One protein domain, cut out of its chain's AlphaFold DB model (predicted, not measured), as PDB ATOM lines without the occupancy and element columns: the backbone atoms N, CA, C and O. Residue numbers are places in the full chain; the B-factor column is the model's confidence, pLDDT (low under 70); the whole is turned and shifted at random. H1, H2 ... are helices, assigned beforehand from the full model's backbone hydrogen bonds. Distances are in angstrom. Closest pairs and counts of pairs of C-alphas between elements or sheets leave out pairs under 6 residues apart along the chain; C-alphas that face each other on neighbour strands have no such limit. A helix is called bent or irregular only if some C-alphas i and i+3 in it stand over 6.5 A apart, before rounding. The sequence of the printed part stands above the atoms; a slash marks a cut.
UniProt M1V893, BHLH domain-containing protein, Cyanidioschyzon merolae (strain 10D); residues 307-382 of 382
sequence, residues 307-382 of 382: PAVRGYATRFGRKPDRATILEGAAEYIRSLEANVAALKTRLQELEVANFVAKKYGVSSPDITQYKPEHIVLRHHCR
ATOM      1  N   PRO A 307     -21.352 -52.419  28.052       90.25
ATOM      2  CA  PRO A 307     -21.873 -52.599  29.417       90.25
ATOM      3  C   PRO A 307     -23.395 -52.443  29.555       90.25
ATOM      4  O   PRO A 307     -24.016 -53.099  30.397       90.25
ATOM      5  N   ALA A 308     -24.014 -51.608  28.714       87.00
ATOM      6  CA  ALA A 308     -25.462 -51.420  28.689       87.00
ATOM      7  C   ALA A 308     -26.206 -52.717  28.309       87.00
ATOM      8  O   ALA A 308     -27.155 -53.104  28.996       87.00
ATOM      9  N   VAL A 309     -25.744 -53.433  27.276       91.00
ATOM     10  CA  VAL A 309     -26.429 -54.630  26.756       91.00
ATOM     11  C   VAL A 309     -25.888 -55.961  27.290       91.00
ATOM     12  O   VAL A 309     -26.659 -56.919  27.344       91.00
ATOM     13  N   ARG A 310     -24.650 -56.022  27.815       88.12
ATOM     14  CA  ARG A 310     -24.087 -57.226  28.475       88.12
ATOM     15  C   ARG A 310     -25.007 -57.769  29.575       88.12
ATOM     16  O   ARG A 310     -25.169 -58.975  29.721       88.12
ATOM     17  N   GLY A 311     -25.649 -56.869  30.325       85.50
ATOM     18  CA  GLY A 311     -26.637 -57.190  31.361       85.50
ATOM     19  C   GLY A 311     -28.102 -57.092  30.920       85.50
ATOM     20  O   GLY A 311     -28.962 -56.904  31.775       85.50
ATOM     21  N   TYR A 312     -28.428 -57.106  29.623       87.75
ATOM     22  CA  TYR A 312     -29.820 -56.955  29.167       87.75
ATOM     23  C   TYR A 312     -30.639 -58.230  29.422       87.75
ATOM     24  O   TYR A 312     -31.728 -58.157  29.987       87.75
ATOM     25  N   ALA A 313     -30.089 -59.405  29.097       84.44
ATOM     26  CA  ALA A 313     -30.781 -60.684  29.277       84.44
ATOM     27  C   ALA A 313     -31.134 -60.984  30.746       84.44
ATOM     28  O   ALA A 313     -32.221 -61.478  31.026       84.44
ATOM     29  N   THR A 314     -30.260 -60.615  31.687       85.94
ATOM     30  CA  THR A 314     -30.505 -60.770  33.130       85.94
ATOM     31  C   THR A 314     -31.465 -59.726  33.705       85.94
ATOM     32  O   THR A 314     -32.111 -60.005  34.708       85.94
ATOM     33  N   ARG A 315     -31.588 -58.541  33.087       86.12
ATOM     34  CA  ARG A 315     -32.504 -57.471  33.531       86.12
ATOM     35  C   ARG A 315     -33.910 -57.566  32.935       86.12
ATOM     36  O   ARG A 315     -34.858 -57.149  33.589       86.12
ATOM     37  N   PHE A 316     -34.047 -58.102  31.722       87.50
ATOM     38  CA  PHE A 316     -35.311 -58.115  30.969       87.50
ATOM     39  C   PHE A 316     -35.794 -59.522  30.572       87.50
ATOM     40  O   PHE A 316     -36.742 -59.643  29.800       87.50
ATOM     41  N   GLY A 317     -35.131 -60.587  31.041       89.25
ATOM     42  CA  GLY A 317     -35.512 -61.987  30.791       89.25
ATOM     43  C   GLY A 317     -35.396 -62.455  29.332       89.25
ATOM     44  O   GLY A 317     -35.754 -63.587  29.021       89.25
ATOM     45  N   ARG A 318     -34.907 -61.600  28.427       89.81
ATOM     46  CA  ARG A 318     -34.853 -61.828  26.976       89.81
ATOM     47  C   ARG A 318     -33.524 -61.348  26.403       89.81
ATOM     48  O   ARG A 318     -33.009 -60.314  26.827       89.81
ATOM     49  N   LYS A 319     -32.978 -62.056  25.413       88.88
ATOM     50  CA  LYS A 319     -31.813 -61.569  24.658       88.88
ATOM     51  C   LYS A 319     -32.196 -60.261  23.935       88.88
ATOM     52  O   LYS A 319     -33.291 -60.221  23.370       88.88
ATOM     53  N   PRO A 320     -31.362 -59.203  23.960       92.12
ATOM     54  CA  PRO A 320     -31.626 -58.003  23.176       92.12
ATOM     55  C   PRO A 320     -31.618 -58.333  21.680       92.12
ATOM     56  O   PRO A 320     -30.911 -59.238  21.225       92.12
ATOM     57  N   ASP A 321     -32.415 -57.599  20.914       94.38
ATOM     58  CA  ASP A 321     -32.419 -57.675  19.459       94.38
ATOM     59  C   ASP A 321     -31.182 -56.973  18.858       94.38
ATOM     60  O   ASP A 321     -30.372 -56.353  19.552       94.38
ATOM     61  N   ARG A 322     -31.021 -57.075  17.534       94.38
ATOM     62  CA  ARG A 322     -29.829 -56.558  16.849       94.38
ATOM     63  C   ARG A 322     -29.769 -55.032  16.772       94.38
ATOM     64  O   ARG A 322     -28.655 -54.521  16.729       94.38
ATOM     65  N   ALA A 323     -30.901 -54.324  16.756       95.31
ATOM     66  CA  ALA A 323     -30.905 -52.864  16.777       95.31
ATOM     67  C   ALA A 323     -30.464 -52.373  18.160       95.31
ATOM     68  O   ALA A 323     -29.449 -51.691  18.244       95.31
ATOM     69  N   THR A 324     -31.083 -52.871  19.239       94.31
ATOM     70  CA  THR A 324     -30.695 -52.543  20.628       94.31
ATOM     71  C   THR A 324     -29.193 -52.767  20.898       94.31
ATOM     72  O   THR A 324     -28.555 -51.957  21.572       94.31
ATOM     73  N   ILE A 325     -28.592 -53.848  20.374       95.31
ATOM     74  CA  ILE A 325     -27.143 -54.107  20.524       95.31
ATOM     75  C   ILE A 325     -26.296 -53.059  19.780       95.31
ATOM     76  O   ILE A 325     -25.284 -52.606  20.317       95.31
ATOM     77  N   LEU A 326     -26.684 -52.676  18.559       96.56
ATOM     78  CA  LEU A 326     -25.945 -51.711  17.735       96.56
ATOM     79  C   LEU A 326     -26.117 -50.266  18.227       96.56
ATOM     80  O   LEU A 326     -25.146 -49.514  18.254       96.56
ATOM     81  N   GLU A 327     -27.315 -49.895  18.672       95.81
ATOM     82  CA  GLU A 327     -27.624 -48.593  19.274       95.81
ATOM     83  C   GLU A 327     -26.838 -48.399  20.574       95.81
ATOM     84  O   GLU A 327     -26.086 -47.431  20.700       95.81
ATOM     85  N   GLY A 328     -26.895 -49.378  21.486       94.25
ATOM     86  CA  GLY A 328     -26.106 -49.360  22.719       94.25
ATOM     87  C   GLY A 328     -24.592 -49.351  22.469       94.25
ATOM     88  O   GLY A 328     -23.846 -48.737  23.232       94.25
ATOM     89  N   ALA A 329     -24.115 -49.977  21.386       95.75
ATOM     90  CA  ALA A 329     -22.717 -49.882  20.969       95.75
ATOM     91  C   ALA A 329     -22.352 -48.470  20.476       95.75
ATOM     92  O   ALA A 329     -21.320 -47.934  20.873       95.75
ATOM     93  N   ALA A 330     -23.202 -47.846  19.656       96.00
ATOM     94  CA  ALA A 330     -22.992 -46.493  19.141       96.00
ATOM     95  C   ALA A 330     -23.109 -45.412  20.233       96.00
ATOM     96  O   ALA A 330     -22.438 -44.382  20.162       96.00
ATOM     97  N   GLU A 331     -23.940 -45.614  21.255       95.06
ATOM     98  CA  GLU A 331     -23.941 -44.804  22.482       95.06
ATOM     99  C   GLU A 331     -22.659 -44.992  23.291       95.06
ATOM    100  O   GLU A 331     -22.025 -44.009  23.680       95.06
ATOM    101  N   TYR A 332     -22.231 -46.241  23.502       95.12
ATOM    102  CA  TYR A 332     -21.031 -46.522  24.281       95.12
ATOM    103  C   TYR A 332     -19.769 -45.951  23.619       95.12
ATOM    104  O   TYR A 332     -18.986 -45.297  24.305       95.12
ATOM    105  N   ILE A 333     -19.616 -46.085  22.296       96.00
ATOM    106  CA  ILE A 333     -18.510 -45.474  21.535       96.00
ATOM    107  C   ILE A 333     -18.493 -43.950  21.723       96.00
ATOM    108  O   ILE A 333     -17.481 -43.424  22.178       96.00
ATOM    109  N   ARG A 334     -19.622 -43.254  21.508       94.50
ATOM    110  CA  ARG A 334     -19.717 -41.796  21.729       94.50
ATOM    111  C   ARG A 334     -19.362 -41.392  23.165       94.50
ATOM    112  O   ARG A 334     -18.697 -40.380  23.376       94.50
ATOM    113  N   SER A 335     -19.761 -42.192  24.160       94.75
ATOM    114  CA  SER A 335     -19.401 -41.944  25.564       94.75
ATOM    115  C   SER A 335     -17.898 -42.122  25.829       94.75
ATOM    116  O   SER A 335     -17.307 -41.340  26.571       94.75
ATOM    117  N   LEU A 336     -17.253 -43.105  25.190       94.75
ATOM    118  CA  LEU A 336     -15.809 -43.322  25.286       94.75
ATOM    119  C   LEU A 336     -15.023 -42.217  24.570       94.75
ATOM    120  O   LEU A 336     -14.024 -41.752  25.109       94.75
ATOM    121  N   GLU A 337     -15.483 -41.755  23.408       93.50
ATOM    122  CA  GLU A 337     -14.879 -40.635  22.674       93.50
ATOM    123  C   GLU A 337     -14.917 -39.339  23.499       93.50
ATOM    124  O   GLU A 337     -13.884 -38.683  23.655       93.50
ATOM    125  N   ALA A 338     -16.065 -39.018  24.107       93.38
ATOM    126  CA  ALA A 338     -16.208 -37.876  25.009       93.38
ATOM    127  C   ALA A 338     -15.310 -37.995  26.256       93.38
ATOM    128  O   ALA A 338     -14.615 -37.043  26.613       93.38
ATOM    129  N   ASN A 339     -15.255 -39.176  26.883       91.31
ATOM    130  CA  ASN A 339     -14.385 -39.430  28.034       91.31
ATOM    131  C   ASN A 339     -12.893 -39.313  27.673       91.31
ATOM    132  O   ASN A 339     -12.124 -38.717  28.424       91.31
ATOM    133  N   VAL A 340     -12.471 -39.831  26.514       94.00
ATOM    134  CA  VAL A 340     -11.085 -39.722  26.025       94.00
ATOM    135  C   VAL A 340     -10.725 -38.275  25.679       94.00
ATOM    136  O   VAL A 340      -9.595 -37.865  25.935       94.00
ATOM    137  N   ALA A 341     -11.658 -37.484  25.140       90.56
ATOM    138  CA  ALA A 341     -11.451 -36.053  24.931       90.56
ATOM    139  C   ALA A 341     -11.252 -35.314  26.268       90.56
ATOM    140  O   ALA A 341     -10.232 -34.652  26.450       90.56
ATOM    141  N   ALA A 342     -12.152 -35.510  27.238       89.94
ATOM    142  CA  ALA A 342     -12.060 -34.885  28.558       89.94
ATOM    143  C   ALA A 342     -10.786 -35.287  29.327       89.94
ATOM    144  O   ALA A 342     -10.159 -34.447  29.974       89.94
ATOM    145  N   LEU A 343     -10.363 -36.554  29.235       90.38
ATOM    146  CA  LEU A 343      -9.111 -37.031  29.835       90.38
ATOM    147  C   LEU A 343      -7.872 -36.403  29.181       90.38
ATOM    148  O   LEU A 343      -6.930 -36.070  29.893       90.38
ATOM    149  N   LYS A 344      -7.872 -36.191  27.856       91.19
ATOM    150  CA  LYS A 344      -6.781 -35.484  27.162       91.19
ATOM    151  C   LYS A 344      -6.677 -34.026  27.598       91.19
ATOM    152  O   LYS A 344      -5.577 -33.585  27.908       91.19
ATOM    153  N   THR A 345      -7.797 -33.304  27.672       91.12
ATOM    154  CA  THR A 345      -7.808 -31.907  28.135       91.12
ATOM    155  C   THR A 345      -7.291 -31.798  29.569       91.12
ATOM    156  O   THR A 345      -6.372 -31.025  29.818       91.12
ATOM    157  N   ARG A 346      -7.767 -32.651  30.487       87.00
ATOM    158  CA  ARG A 346      -7.272 -32.699  31.878       87.00
ATOM    159  C   ARG A 346      -5.781 -33.028  31.980       87.00
ATOM    160  O   ARG A 346      -5.091 -32.481  32.832       87.00
ATOM    161  N   LEU A 347      -5.270 -33.911  31.122       89.62
ATOM    162  CA  LEU A 347      -3.843 -34.239  31.084       89.62
ATOM    163  C   LEU A 347      -3.012 -33.036  30.605       89.62
ATOM    164  O   LEU A 347      -2.016 -32.712  31.243       89.62
ATOM    165  N   GLN A 348      -3.467 -32.312  29.578       89.69
ATOM    166  CA  GLN A 348      -2.827 -31.071  29.113       89.69
ATOM    167  C   GLN A 348      -2.870 -29.953  30.171       89.69
ATOM    168  O   GLN A 348      -1.880 -29.250  30.365       89.69
ATOM    169  N   GLU A 349      -3.983 -29.804  30.894       87.19
ATOM    170  CA  GLU A 349      -4.108 -28.871  32.025       87.19
ATOM    171  C   GLU A 349      -3.077 -29.181  33.125       87.19
ATOM    172  O   GLU A 349      -2.407 -28.272  33.618       87.19
ATOM    173  N   LEU A 350      -2.897 -30.462  33.468       86.12
ATOM    174  CA  LEU A 350      -1.903 -30.913  34.448       86.12
ATOM    175  C   LEU A 350      -0.457 -30.736  33.954       86.12
ATOM    176  O   LEU A 350       0.397 -30.317  34.735       86.12
ATOM    177  N   GLU A 351      -0.169 -30.999  32.675       88.62
ATOM    178  CA  GLU A 351       1.146 -30.749  32.065       88.62
ATOM    179  C   GLU A 351       1.519 -29.258  32.118       88.62
ATOM    180  O   GLU A 351       2.619 -28.906  32.556       88.62
ATOM    181  N   VAL A 352       0.588 -28.371  31.745       88.19
ATOM    182  CA  VAL A 352       0.782 -26.914  31.811       88.19
ATOM    183  C   VAL A 352       0.938 -26.445  33.258       88.19
ATOM    184  O   VAL A 352       1.851 -25.669  33.548       88.19
ATOM    185  N   ALA A 353       0.111 -26.928  34.188       81.06
ATOM    186  CA  ALA A 353       0.200 -26.542  35.595       81.06
ATOM    187  C   ALA A 353       1.518 -27.004  36.249       81.06
ATOM    188  O   ALA A 353       2.122 -26.247  37.009       81.06
ATOM    189  N   ASN A 354       2.011 -28.198  35.907       82.69
ATOM    190  CA  ASN A 354       3.309 -28.712  36.353       82.69
ATOM    191  C   ASN A 354       4.473 -27.897  35.753       82.69
ATOM    192  O   ASN A 354       5.380 -27.482  36.476       82.69
ATOM    193  N   PHE A 355       4.414 -27.559  34.457       86.19
ATOM    194  CA  PHE A 355       5.388 -26.660  33.825       86.19
ATOM    195  C   PHE A 355       5.434 -25.280  34.501       86.19
ATOM    196  O   PHE A 355       6.519 -24.773  34.789       86.19
ATOM    197  N   VAL A 356       4.274 -24.684  34.802       83.25
ATOM    198  CA  VAL A 356       4.174 -23.403  35.522       83.25
ATOM    199  C   VAL A 356       4.752 -23.528  36.934       83.25
ATOM    200  O   VAL A 356       5.623 -22.738  37.294       83.25
ATOM    201  N   ALA A 357       4.353 -24.541  37.706       82.56
ATOM    202  CA  ALA A 357       4.883 -24.791  39.047       82.56
ATOM    203  C   ALA A 357       6.422 -24.887  39.041       82.56
ATOM    204  O   ALA A 357       7.103 -24.128  39.737       82.56
ATOM    205  N   LYS A 358       6.977 -25.718  38.148       85.94
ATOM    206  CA  LYS A 358       8.423 -25.894  37.959       85.94
ATOM    207  C   LYS A 358       9.140 -24.615  37.513       85.94
ATOM    208  O   LYS A 358      10.268 -24.381  37.937       85.94
ATOM    209  N   LYS A 359       8.512 -23.783  36.674       87.81
ATOM    210  CA  LYS A 359       9.094 -22.524  36.174       87.81
ATOM    211  C   LYS A 359       9.146 -21.424  37.240       87.81
ATOM    212  O   LYS A 359      10.084 -20.631  37.231       87.81
ATOM    213  N   TYR A 360       8.157 -21.361  38.131       86.19
ATOM    214  CA  TYR A 360       8.033 -20.297  39.139       86.19
ATOM    215  C   TYR A 360       8.427 -20.732  40.561       86.19
ATOM    216  O   TYR A 360       8.269 -19.955  41.497       86.19
ATOM    217  N   GLY A 361       8.946 -21.954  40.740       80.38
ATOM    218  CA  GLY A 361       9.366 -22.477  42.049       80.38
ATOM    219  C   GLY A 361       8.207 -22.743  43.016       80.38
ATOM    220  O   GLY A 361       8.426 -22.889  44.217       80.38
ATOM    221  N   VAL A 362       6.976 -22.790  42.505       75.69
ATOM    222  CA  VAL A 362       5.770 -23.070  43.289       75.69
ATOM    223  C   VAL A 362       5.614 -24.585  43.408       75.69
ATOM    224  O   VAL A 362       5.916 -25.323  42.469       75.69
ATOM    225  N   SER A 363       5.128 -25.069  44.550       69.31
ATOM    226  CA  SER A 363       4.733 -26.470  44.712       69.31
ATOM    227  C   SER A 363       3.758 -26.892  43.605       69.31
ATOM    228  O   SER A 363       2.759 -26.203  43.384       69.31
ATOM    229  N   SER A 364       4.021 -28.023  42.938       61.47
ATOM    230  CA  SER A 364       3.078 -28.622  41.979       61.47
ATOM    231  C   SER A 364       1.681 -28.730  42.596       61.47
ATOM    232  O   SER A 364       1.592 -29.083  43.777       61.47
ATOM    233  N   PRO A 365       0.591 -28.492  41.836       63.28
ATOM    234  CA  PRO A 365      -0.741 -28.855  42.303       63.28
ATOM    235  C   PRO A 365      -0.746 -30.333  42.698       63.28
ATOM    236  O   PRO A 365      -0.210 -31.186  41.983       63.28
ATOM    237  N   ASP A 366      -1.302 -30.613  43.872       56.97
ATOM    238  CA  ASP A 366      -1.266 -31.940  44.467       56.97
ATOM    239  C   ASP A 366      -2.251 -32.861  43.739       56.97
ATOM    240  O   ASP A 366      -3.473 -32.720  43.845       56.97
ATOM    241  N   ILE A 367      -1.703 -33.812  42.979       56.09
ATOM    242  CA  ILE A 367      -2.468 -34.751  42.148       56.09
ATOM    243  C   ILE A 367      -3.443 -35.575  43.009       56.09
ATOM    244  O   ILE A 367      -4.499 -35.973  42.522       56.09
ATOM    245  N   THR A 368      -3.167 -35.762  44.308       54.81
ATOM    246  CA  THR A 368      -4.069 -36.475  45.229       54.81
ATOM    247  C   THR A 368      -5.400 -35.752  45.475       54.81
ATOM    248  O   THR A 368      -6.385 -36.394  45.844       54.81
ATOM    249  N   GLN A 369      -5.474 -34.437  45.227       54.12
ATOM    250  CA  GLN A 369      -6.710 -33.658  45.366       54.12
ATOM    251  C   GLN A 369      -7.641 -33.794  44.153       54.12
ATOM    252  O   GLN A 369      -8.847 -33.560  44.277       54.12
ATOM    253  N   TYR A 370      -7.127 -34.240  43.000       52.16
ATOM    254  CA  TYR A 370      -7.934 -34.558  41.820       52.16
ATOM    255  C   TYR A 370      -8.685 -35.877  42.018       52.16
ATOM    256  O   TYR A 370      -8.333 -36.918  41.464       52.16
ATOM    257  N   LYS A 371      -9.780 -35.829  42.786       49.66
ATOM    258  CA  LYS A 371     -10.757 -36.922  42.822       49.66
ATOM    259  C   LYS A 371     -11.271 -37.177  41.398       49.66
ATOM    260  O   LYS A 371     -11.886 -36.279  40.820       49.66
ATOM    261  N   PRO A 372     -11.090 -38.380  40.826       50.91
ATOM    262  CA  PRO A 372     -11.746 -38.720  39.577       50.91
ATOM    263  C   PRO A 372     -13.245 -38.850  39.852       50.91
ATOM    264  O   PRO A 372     -13.686 -39.820  40.470       50.91
ATOM    265  N   GLU A 373     -14.034 -37.871  39.407       49.03
ATOM    266  CA  GLU A 373     -15.495 -37.930  39.498       49.03
ATOM    267  C   GLU A 373     -16.038 -39.075  38.633       49.03
ATOM    268  O   GLU A 373     -16.302 -38.939  37.443       49.03
ATOM    269  N   HIS A 374     -16.158 -40.239  39.268       42.34
ATOM    270  CA  HIS A 374     -16.946 -41.393  38.856       42.34
ATOM    271  C   HIS A 374     -16.810 -41.862  37.393       42.34
ATOM    272  O   HIS A 374     -17.788 -42.307  36.792       42.34
ATOM    273  N   ILE A 375     -15.576 -41.967  36.880       44.72
ATOM    274  CA  ILE A 375     -15.268 -42.917  35.789       44.72
ATOM    275  C   ILE A 375     -15.309 -44.345  36.365       44.72
ATOM    276  O   ILE A 375     -14.297 -45.014  36.559       44.72
ATOM    277  N   VAL A 376     -16.515 -44.812  36.704       40.00
ATOM    278  CA  VAL A 376     -16.776 -46.133  37.296       40.00
ATOM    279  C   VAL A 376     -16.816 -47.184  36.182       40.00
ATOM    280  O   VAL A 376     -17.841 -47.805  35.901       40.00
ATOM    281  N   LEU A 377     -15.662 -47.405  35.550       42.09
ATOM    282  CA  LEU A 377     -15.418 -48.551  34.675       42.09
ATOM    283  C   LEU A 377     -15.337 -49.830  35.524       42.09
ATOM    284  O   LEU A 377     -14.264 -50.380  35.764       42.09
ATOM    285  N   ARG A 378     -16.494 -50.319  35.997       36.88
ATOM    286  CA  ARG A 378     -16.624 -51.628  36.662       36.88
ATOM    287  C   ARG A 378     -16.404 -52.759  35.655       36.88
ATOM    288  O   ARG A 378     -17.345 -53.428  35.228       36.88
ATOM    289  N   HIS A 379     -15.138 -53.004  35.329       36.62
ATOM    290  CA  HIS A 379     -14.675 -54.240  34.708       36.62
ATOM    291  C   HIS A 379     -14.827 -55.405  35.693       36.62
ATOM    292  O   HIS A 379     -13.868 -55.908  36.271       36.62
ATOM    293  N   HIS A 380     -16.064 -55.871  35.867       34.69
ATOM    294  CA  HIS A 380     -16.306 -57.219  36.360       34.69
ATOM    295  C   HIS A 380     -15.978 -58.206  35.237       34.69
ATOM    296  O   HIS A 380     -16.838 -58.600  34.438       34.69
ATOM    297  N   CYS A 381     -14.698 -58.559  35.165       29.91
ATOM    298  CA  CYS A 381     -14.250 -59.779  34.516       29.91
ATOM    299  C   CYS A 381     -14.735 -60.981  35.345       29.91
ATOM    300  O   CYS A 381     -14.653 -60.986  36.575       29.91
ATOM    301  N   ARG A 382     -15.310 -61.944  34.635       33.78
ATOM    302  CA  ARG A 382     -15.747 -63.287  35.021       33.78
ATOM    303  C   ARG A 382     -15.847 -64.058  33.711       33.78
ATOM    304  O   ARG A 382     -16.283 -63.401  32.732       33.78
TER     305      ARG A 382
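AT A GLANCE: This is residues 307 to 382 of the 382 residues of the protein "BHLH domain-containing protein" of Cyanidioschyzon merolae (strain 10D) (UniProt M1V893). One long helix, H3, runs nearly straight along almost the whole length of the model, with the short helices H1 and H2 folded back beside its first residues and a long tail with no named element, residues 361 to 382, folding back from its last residues alongside it. H1 packs on H3 near its first residues, H2 sits beyond H1 without packing on H3, and residues 368 to 374 of the tail stand free, so that the whole is long and loosely built. The printed part has 76 residues, with three named helices in the order H1, H2, H3 and no named strand, and its class is all helix. The whole is extended, with a radius of gyration of the C-alphas of 19.3 A, and its outline is a rod of 61 by 22 by 17 A.

IN THESE COORDINATES: H3, the longest helix, covers residues 322 to 360 and measures 57.0 A from first to last C-alpha. It begins with C-alpha 322 at (-29.829, -56.558, 16.849) and ends with C-alpha 360 at (8.033, -20.297, 39.139). H1 covers residues 307 to 310, beginning with C-alpha 307 at (-21.873, -52.599, 29.417), and is 5.2 A long. H2 covers residues 312 to 316 and is 5.9 A long. No helix is bent or irregular.

HOW THE PARTS SIT: H3 touches H1 with residues 324 to 332 alone. The closest C-alphas of the two are those of Val 309 and Ile 325, 6.3 A apart, and 5 pairs of C-alphas lie within 8 A. H2 and H3 are apart, with no C-alpha of the one within 8 A of the other. H1 and H2 meet only through their link. In H2 and H3 every O i to N i+4 pair is within hydrogen-bond range. H1, with 4 residues, is too short for such a pair, and its 1 pair of O i and N i+3 is not within range. Residues 333 to 338 and 340 to 349 of H3 stand free, and so do residues 313 to 318, of which 313 to 316 belong to H2, and residues 368 to 374.

THE WHOLE: The two C-alphas farthest apart are those of Arg 318 and Gly 361, at 61.1 A, while the first and last printed C-alphas, of Pro 307 and Arg 382, are 13.5 A apart. The printed part has no cut. The links H1 to H2 and H2 to H3 are tight, with 1 and 5 residues between the helices. Residue 382 is the chain's last. The mean pLDDT of the printed part is 78.8, and the 20 residues from 363 to 382 are under 70.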